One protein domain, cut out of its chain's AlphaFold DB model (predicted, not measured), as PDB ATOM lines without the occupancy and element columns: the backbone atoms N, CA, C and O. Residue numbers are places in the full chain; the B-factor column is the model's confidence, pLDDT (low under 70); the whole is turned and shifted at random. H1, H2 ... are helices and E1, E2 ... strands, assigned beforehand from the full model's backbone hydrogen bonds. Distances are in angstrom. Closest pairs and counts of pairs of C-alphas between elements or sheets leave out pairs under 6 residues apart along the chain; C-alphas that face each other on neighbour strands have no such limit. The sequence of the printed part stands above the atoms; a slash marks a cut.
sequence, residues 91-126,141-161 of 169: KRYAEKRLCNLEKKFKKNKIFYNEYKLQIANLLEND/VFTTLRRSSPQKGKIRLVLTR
ATOM      1  N   LYS A  91       2.113  35.982  -4.105       81.00
ATOM      2  CA  LYS A  91       1.039  36.887  -4.550       81.00
ATOM      3  C   LYS A  91       0.709  36.700  -6.026       81.00
ATOM      4  O   LYS A  91      -0.425  36.377  -6.376       81.00
ATOM      5  N   ARG A  92       1.726  36.774  -6.888       82.44
ATOM      6  CA  ARG A  92       1.567  36.613  -8.344       82.44
ATOM      7  C   ARG A  92       0.952  35.258  -8.719       82.44
ATOM      8  O   ARG A  92       0.174  35.160  -9.666       82.44
ATOM      9  N   TYR A  93       1.287  34.195  -7.987       80.00
ATOM     10  CA  TYR A  93       0.710  32.865  -8.199       80.00
ATOM     11  C   TYR A  93      -0.723  32.766  -7.668       80.00
ATOM     12  O   TYR A  93      -1.553  32.076  -8.259       80.00
ATOM     13  N   ALA A  94      -1.030  33.429  -6.556       78.81
ATOM     14  CA  ALA A  94      -2.379  33.549  -6.015       78.81
ATOM     15  C   ALA A  94      -3.316  34.255  -7.011       78.81
ATOM     16  O   ALA A  94      -4.334  33.683  -7.400       78.81
ATOM     17  N   GLU A  95      -2.923  35.424  -7.510       82.75
ATOM     18  CA  GLU A  95      -3.697  36.201  -8.490       82.75
ATOM     19  C   GLU A  95      -3.931  35.413  -9.785       82.75
ATOM     20  O   GLU A  95      -5.059  35.313 -10.271       82.75
ATOM     21  N   LYS A  96      -2.889  34.754 -10.313       83.62
ATOM     22  CA  LYS A  96      -3.030  33.876 -11.486       83.62
ATOM     23  C   LYS A  96      -4.006  32.725 -11.238       83.62
ATOM     24  O   LYS A  96      -4.798  32.398 -12.122       83.62
ATOM     25  N   ARG A  97      -3.960  32.094 -10.058       82.88
ATOM     26  CA  ARG A  97      -4.904  31.025  -9.687       82.88
ATOM     27  C   ARG A  97      -6.337  31.549  -9.634       82.88
ATOM     28  O   ARG A  97      -7.212  30.868 -10.162       82.88
ATOM     29  N   LEU A  98      -6.554  32.739  -9.072       84.50
ATOM     30  CA  LEU A  98      -7.869  33.383  -9.017       84.50
ATOM     31  C   LEU A  98      -8.409  33.670 -10.424       84.50
ATOM     32  O   LEU A  98      -9.476  33.175 -10.775       84.50
ATOM     33  N   CYS A  99      -7.633  34.346 -11.274       85.38
ATOM     34  CA  CYS A  99      -8.039  34.643 -12.651       85.38
ATOM     35  C   CYS A  99      -8.367  33.361 -13.444       85.38
ATOM     36  O   CYS A  99      -9.357  33.282 -14.177       85.38
ATOM     37  N   ASN A 100      -7.561  32.309 -13.278       84.88
ATOM     38  CA  ASN A 100      -7.817  31.019 -13.919       84.88
ATOM     39  C   ASN A 100      -9.081  30.335 -13.383       84.88
ATOM     40  O   ASN A 100      -9.771  29.647 -14.137       84.88
ATOM     41  N   LEU A 101      -9.379  30.495 -12.096       85.12
ATOM     42  CA  LEU A 101     -10.588  29.965 -11.479       85.12
ATOM     43  C   LEU A 101     -11.838  30.689 -12.000       85.12
ATOM     44  O   LEU A 101     -12.784  30.024 -12.417       85.12
ATOM     45  N   GLU A 102     -11.806  32.017 -12.097       86.50
ATOM     46  CA  GLU A 102     -12.892  32.818 -12.680       86.50
ATOM     47  C   GLU A 102     -13.175  32.430 -14.133       86.50
ATOM     48  O   GLU A 102     -14.328  32.240 -14.527       86.50
ATOM     49  N   LYS A 103     -12.122  32.232 -14.937       89.88
ATOM     50  CA  LYS A 103     -12.261  31.718 -16.310       89.88
ATOM     51  C   LYS A 103     -12.933  30.342 -16.335       89.88
ATOM     52  O   LYS A 103     -13.768  30.086 -17.203       89.88
ATOM     53  N   LYS A 104     -12.612  29.460 -15.379       86.00
ATOM     54  CA  LYS A 104     -13.256  28.139 -15.255       86.00
ATOM     55  C   LYS A 104     -14.729  28.247 -14.867       86.00
ATOM     56  O   LYS A 104     -15.524  27.496 -15.422       86.00
ATOM     57  N   PHE A 105     -15.098  29.184 -13.996       88.19
ATOM     58  CA  PHE A 105     -16.501  29.439 -13.655       88.19
ATOM     59  C   PHE A 105     -17.306  29.935 -14.853       88.19
ATOM     60  O   PHE A 105     -18.406  29.445 -15.091       88.19
ATOM     61  N   LYS A 106     -16.731  30.836 -15.658       90.69
ATOM     62  CA  LYS A 106     -17.373  31.308 -16.896       90.69
ATOM     63  C   LYS A 106     -17.568  30.177 -17.911       90.69
ATOM     64  O   LYS A 106     -18.600  30.124 -18.569       90.69
ATOM     65  N   LYS A 107     -16.595  29.265 -18.024       92.69
ATOM     66  CA  LYS A 107     -16.646  28.139 -18.971       92.69
ATOM     67  C   LYS A 107     -17.602  27.021 -18.536       92.69
ATOM     68  O   LYS A 107     -18.216  26.397 -19.393       92.69
ATOM     69  N   ASN A 108     -17.702  26.730 -17.238       90.56
ATOM     70  CA  ASN A 108     -18.496  25.616 -16.721       90.56
ATOM     71  C   ASN A 108     -19.354  26.053 -15.520       90.56
ATOM     72  O   ASN A 108     -18.868  26.162 -14.392       90.56
ATOM     73  N   LYS A 109     -20.656  26.247 -15.774       90.88
ATOM     74  CA  LYS A 109     -21.642  26.643 -14.756       90.88
ATOM     75  C   LYS A 109     -21.914  25.550 -13.715       90.88
ATOM     76  O   LYS A 109     -22.161  25.877 -12.561       90.88
ATOM     77  N   ILE A 110     -21.830  24.271 -14.095       87.88
ATOM     78  CA  ILE A 110     -22.010  23.142 -13.165       87.88
ATOM     79  C   ILE A 110     -20.904  23.190 -12.108       87.88
ATOM     80  O   ILE A 110     -21.179  23.208 -10.913       87.88
ATOM     81  N   PHE A 111     -19.657  23.345 -12.558       82.88
ATOM     82  CA  PHE A 111     -18.496  23.476 -11.678       82.88
ATOM     83  C   PHE A 111     -18.602  24.683 -10.734       82.88
ATOM     84  O   PHE A 111     -18.228  24.587  -9.568       82.88
ATOM     85  N   TYR A 112     -19.118  25.818 -11.215       87.12
ATOM     86  CA  TYR A 112     -19.355  26.989 -10.369       87.12
ATOM     87  C   TYR A 112     -20.358  26.698  -9.243       87.12
ATOM     88  O   TYR A 112     -20.102  27.048  -8.092       87.12
ATOM     89  N   ASN A 113     -21.464  26.020  -9.555       88.12
ATOM     90  CA  ASN A 113     -22.487  25.684  -8.567       88.12
ATOM     91  C   ASN A 113     -21.969  24.696  -7.510       88.12
ATOM     92  O   ASN A 113     -22.181  24.920  -6.320       88.12
ATOM     93  N   GLU A 114     -21.234  23.655  -7.919       85.94
ATOM     94  CA  GLU A 114     -20.590  22.717  -6.984       85.94
ATOM     95  C   GLU A 114     -19.601  23.429  -6.058       85.94
ATOM     96  O   GLU A 114     -19.580  23.206  -4.849       85.94
ATOM     97  N   TYR A 115     -18.788  24.317  -6.627       85.12
ATOM     98  CA  TYR A 115     -17.813  25.094  -5.879       85.12
ATOM     99  C   TYR A 115     -18.491  26.038  -4.870       85.12
ATOM    100  O   TYR A 115     -18.057  26.118  -3.719       85.12
ATOM    101  N   LYS A 116     -19.588  26.701  -5.262       85.56
ATOM    102  CA  LYS A 116     -20.397  27.553  -4.376       85.56
ATOM    103  C   LYS A 116     -20.983  26.759  -3.205       85.56
ATOM    104  O   LYS A 116     -20.904  27.218  -2.069       85.56
ATOM    105  N   LEU A 117     -21.521  25.568  -3.474       86.44
ATOM    106  CA  LEU A 117     -22.054  24.672  -2.444       86.44
ATOM    107  C   LEU A 117     -20.966  24.259  -1.443       86.44
ATOM    108  O   LEU A 117     -21.187  24.287  -0.238       86.44
ATOM    109  N   GLN A 118     -19.765  23.928  -1.923       82.62
ATOM    110  CA  GLN A 118     -18.665  23.563  -1.032       82.62
ATOM    111  C   GLN A 118     -18.202  24.708  -0.132       82.62
ATOM    112  O   GLN A 118     -17.878  24.455   1.023       82.62
ATOM    113  N   ILE A 119     -18.176  25.947  -0.633       83.12
ATOM    114  CA  ILE A 119     -17.871  27.110   0.212       83.12
ATOM    115  C   ILE A 119     -18.927  27.269   1.305       83.12
ATOM    116  O   ILE A 119     -18.558  27.475   2.456       83.12
ATOM    117  N   ALA A 120     -20.214  27.146   0.968       84.25
ATOM    118  CA  ALA A 120     -21.291  27.240   1.954       84.25
ATOM    119  C   ALA A 120     -21.152  26.167   3.043       84.25
ATOM    120  O   ALA A 120     -21.158  26.497   4.223       84.25
ATOM    121  N   ASN A 121     -20.901  24.915   2.646       82.75
ATOM    122  CA  ASN A 121     -20.672  23.823   3.592       82.75
ATOM    123  C   ASN A 121     -19.454  24.083   4.489       82.75
ATOM    124  O   ASN A 121     -19.481  23.739   5.663       82.75
ATOM    125  N   LEU A 122     -18.366  24.655   3.962       76.19
ATOM    126  CA  LEU A 122     -17.216  25.012   4.798       76.19
ATOM    127  C   LEU A 122     -17.578  26.099   5.804       76.19
ATOM    128  O   LEU A 122     -17.260  25.948   6.971       76.19
ATOM    129  N   LEU A 123     -18.285  27.148   5.382       78.44
ATOM    130  CA  LEU A 123     -18.710  28.226   6.279       78.44
ATOM    131  C   LEU A 123     -19.652  27.738   7.387       78.44
ATOM    132  O   LEU A 123     -19.583  28.251   8.496       78.44
ATOM    133  N   GLU A 124     -20.507  26.762   7.090       82.12
ATOM    134  CA  GLU A 124     -21.421  26.156   8.063       82.12
ATOM    135  C   GLU A 124     -20.689  25.238   9.059       82.12
ATOM    136  O   GLU A 124     -21.001  25.234  10.249       82.12
ATOM    137  N   ASN A 125     -19.683  24.488   8.595       70.38
ATOM    138  CA  ASN A 125     -18.926  23.552   9.434       70.38
ATOM    139  C   ASN A 125     -17.763  24.213  10.204       70.38
ATOM    140  O   ASN A 125     -17.420  23.753  11.290       70.38
ATOM    141  N   ASP A 126     -17.156  25.281   9.673       59.88
ATOM    142  CA  ASP A 126     -16.014  25.996  10.271       59.88
ATOM    143  C   ASP A 126     -16.429  27.015  11.355       59.88
ATOM    144  O   ASP A 126     -15.610  27.830  11.785       59.88
ATOM    145  N   VAL A 141      -7.259  37.840   1.189       42.69
ATOM    146  CA  VAL A 141      -7.369  37.257  -0.158       42.69
ATOM    147  C   VAL A 141      -7.259  35.740  -0.044       42.69
ATOM    148  O   VAL A 141      -6.165  35.175  -0.011       42.69
ATOM    149  N   PHE A 142      -8.401  35.064   0.027       48.19
ATOM    150  CA  PHE A 142      -8.450  33.608  -0.017       48.19
ATOM    151  C   PHE A 142      -8.298  33.137  -1.460       48.19
ATOM    152  O   PHE A 142      -9.224  33.233  -2.261       48.19
ATOM    153  N   THR A 143      -7.139  32.583  -1.809       49.00
ATOM    154  CA  THR A 143      -7.039  31.829  -3.064       49.00
ATOM    155  C   THR A 143      -7.332  30.371  -2.781       49.00
ATOM    156  O   THR A 143      -6.570  29.696  -2.088       49.00
ATOM    157  N   THR A 144      -8.468  29.887  -3.283       56.22
ATOM    158  CA  THR A 144      -8.827  28.482  -3.136       56.22
ATOM    159  C   THR A 144      -7.958  27.644  -4.057       56.22
ATOM    160  O   THR A 144      -8.050  27.718  -5.288       56.22
ATOM    161  N   LEU A 145      -7.110  26.820  -3.465       50.84
ATOM    162  CA  LEU A 145      -6.413  25.770  -4.186       50.84
ATOM    163  C   LEU A 145      -7.389  24.616  -4.415       50.84
ATOM    164  O   LEU A 145      -7.871  24.000  -3.469       50.84
ATOM    165  N   ARG A 146      -7.676  24.331  -5.687       56.72
ATOM    166  CA  ARG A 146      -8.404  23.130  -6.102       56.72
ATOM    167  C   ARG A 146      -7.435  21.950  -6.101       56.72
ATOM    168  O   ARG A 146      -6.502  21.937  -6.902       56.72
ATOM    169  N   ARG A 147      -7.728  20.915  -5.311       52.09
ATOM    170  CA  ARG A 147      -7.159  19.569  -5.503       52.09
ATOM    171  C   ARG A 147      -8.297  18.611  -5.845       52.09
ATOM    172  O   ARG A 147      -9.194  18.415  -5.033       52.09
ATOM    173  N   SER A 148      -8.297  18.045  -7.052       53.22
ATOM    174  CA  SER A 148      -9.181  16.916  -7.369       53.22
ATOM    175  C   SER A 148      -8.580  15.657  -6.757       53.22
ATOM    176  O   SER A 148      -7.430  15.325  -7.042       53.22
ATOM    177  N   SER A 149      -9.332  14.971  -5.899       46.72
ATOM    178  CA  SER A 149      -8.928  13.649  -5.421       46.72
ATOM    179  C   SER A 149      -9.238  12.616  -6.511       46.72
ATOM    180  O   SER A 149     -10.416  12.470  -6.851       46.72
ATOM    181  N   PRO A 150      -8.236  11.891  -7.045       50.56
ATOM    182  CA  PRO A 150      -8.458  10.909  -8.108       50.56
ATOM    183  C   PRO A 150      -9.368   9.750  -7.674       50.56
ATOM    184  O   PRO A 150      -9.976   9.113  -8.517       50.56
ATOM    185  N   GLN A 151      -9.520   9.513  -6.367       56.66
ATOM    186  CA  GLN A 151     -10.317   8.404  -5.840       56.66
ATOM    187  C   GLN A 151     -11.804   8.727  -5.627       56.66
ATOM    188  O   GLN A 151     -12.600   7.805  -5.499       56.66
ATOM    189  N   LYS A 152     -12.199  10.006  -5.513       58.12
ATOM    190  CA  LYS A 152     -13.571  10.365  -5.082       58.12
ATOM    191  C   LYS A 152     -14.270  11.423  -5.933       58.12
ATOM    192  O   LYS A 152     -15.395  11.776  -5.605       58.12
ATOM    193  N   GLY A 153     -13.622  12.008  -6.945       59.03
ATOM    194  CA  GLY A 153     -14.213  13.067  -7.784       59.03
ATOM    195  C   GLY A 153     -14.555  14.379  -7.051       59.03
ATOM    196  O   GLY A 153     -14.860  15.381  -7.686       59.03
ATOM    197  N   LYS A 154     -14.453  14.413  -5.717       59.12
ATOM    198  CA  LYS A 154     -14.781  15.568  -4.880       59.12
ATOM    199  C   LYS A 154     -13.743  16.674  -5.044       59.12
ATOM    200  O   LYS A 154     -12.531  16.434  -4.968       59.12
ATOM    201  N   ILE A 155     -14.235  17.898  -5.212       63.72
ATOM    202  CA  ILE A 155     -13.430  19.113  -5.109       63.72
ATOM    203  C   ILE A 155     -13.002  19.252  -3.639       63.72
ATOM    204  O   ILE A 155     -13.783  18.984  -2.728       63.72
ATOM    205  N   ARG A 156     -11.732  19.592  -3.403       63.91
ATOM    206  CA  ARG A 156     -11.239  20.046  -2.100       63.91
ATOM    207  C   ARG A 156     -10.803  21.491  -2.246       63.91
ATOM    208  O   ARG A 156     -10.025  21.794  -3.157       63.91
ATOM    209  N   LEU A 157     -11.304  22.341  -1.359       65.81
ATOM    210  CA  LEU A 157     -10.911  23.737  -1.249       65.81
ATOM    211  C   LEU A 157      -9.834  23.845  -0.178       65.81
ATOM    212  O   LEU A 157     -10.009  23.369   0.939       65.81
ATOM    213  N   VAL A 158      -8.705  24.446  -0.531       62.81
ATOM    214  CA  VAL A 158      -7.658  24.803   0.429       62.81
ATOM    215  C   VAL A 158      -7.593  26.321   0.488       62.81
ATOM    216  O   VAL A 158      -7.271  26.963  -0.515       62.81
ATOM    217  N   LEU A 159      -7.921  26.881   1.653       60.56
ATOM    218  CA  LEU A 159      -7.763  28.300   1.951       60.56
ATOM    219  C   LEU A 159      -6.313  28.570   2.358       60.56
ATOM    220  O   LEU A 159      -5.761  27.910   3.234       60.56
ATOM    221  N   THR A 160      -5.695  29.562   1.725       48.28
ATOM    222  CA  THR A 160      -4.360  30.035   2.105       48.28
ATOM    223  C   THR A 160      -4.501  31.288   2.968       48.28
ATOM    224  O   THR A 160      -5.131  32.257   2.552       48.28
ATOM    225  N   ARG A 161      -3.950  31.263   4.190       49.16
ATOM    226  CA  ARG A 161      -3.923  32.418   5.100       49.16
ATOM    227  C   ARG A 161      -2.688  33.269   4.803       49.16
ATOM    228  O   ARG A 161      -1.571  32.767   4.861       49.16
TER     229      ARG A 161
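Overview. This is residues 91 to 126 and 141 to 161 of the 169 residues of an uncharacterized protein of Eumeta variegata (UniProt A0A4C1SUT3). A small hairpin of two strands, E1 and E2, lies over the opening of a V made by two long helices, H1 and H2, which meet near their ends at a one-residue link. E2 is the strand nearer to H2, while the first residue of E1 comes near H1. The printed part has 57 residues, with the named elements in the order H1, H2, E1, E2; the sheet has the order E1 - E2 and is antiparallel, and the class is mostly helix. The whole is compact, with a radius of gyration of the C-alphas of 11.7 A and spans of 29 by 27 by 22 A.

Along the chain. Find C-alpha 145 at (-6.413, 25.770, -4.186); from there E1 runs through residues 145 to 148, 9.8 A from first to last C-alpha. E2 is residues 155 to 158, also 9.8 A long, and its last C-alpha is at (-7.658, 24.803, 0.429). Go back to C-alpha 91 at (1.039, 36.887, -4.550), where H1 begins; it covers residues 91 to 107 and is 24.4 A long. H2 covers residues 109 to 125, is 24.5 A long, and ends at C-alpha 125 at (-18.926, 23.552, 9.434).

Arrangement. Look first at the hairpin of E1 and E2, antiparallel neighbours whose directions stand at 151 degrees. The C-alphas of Leu 145 and Val 158 face each other at 4.9 A. N 145 and O 158 are within hydrogen-bond range at 3.0 A, and so are N 156 and O 147 at 3.2 A. From E2 look across to H2: their closest C-alphas, those of Tyr 115 and Ile 155, are 7.5 A apart. From E1 look to H1: their closest C-alphas, those of Arg 97 and Leu 145, are 7.8 A apart. H1 and E2 are apart. H1 and H2 touch only at the corner by their link, H1 with residues 104 to 105 alone and H2 with residues 111 to 112 alone; the closest C-alphas, those of Phe 105 and Tyr 112, are 5.0 A apart. Their lines stand at a steep tilt of 57 degrees, and they run opposite ways. In H1 and H2, every O i to N i+4 pair is within hydrogen-bond range.

Size, cuts and confidence. The two C-alphas farthest apart, those of Arg 92 and Gln 151, are 30.7 A from each other. Residues 127 to 140 are not printed; C-alphas 126 and 141 stand 17.6 A apart across this cut, which falls in the link from H2 to E1. Of the links that are printed whole, H1 to H2 is tight and E1 to E2 is short. In the B-factor column the mean pLDDT of the printed part is 73.1; residue 126 and residues 141 to 161 are under 70.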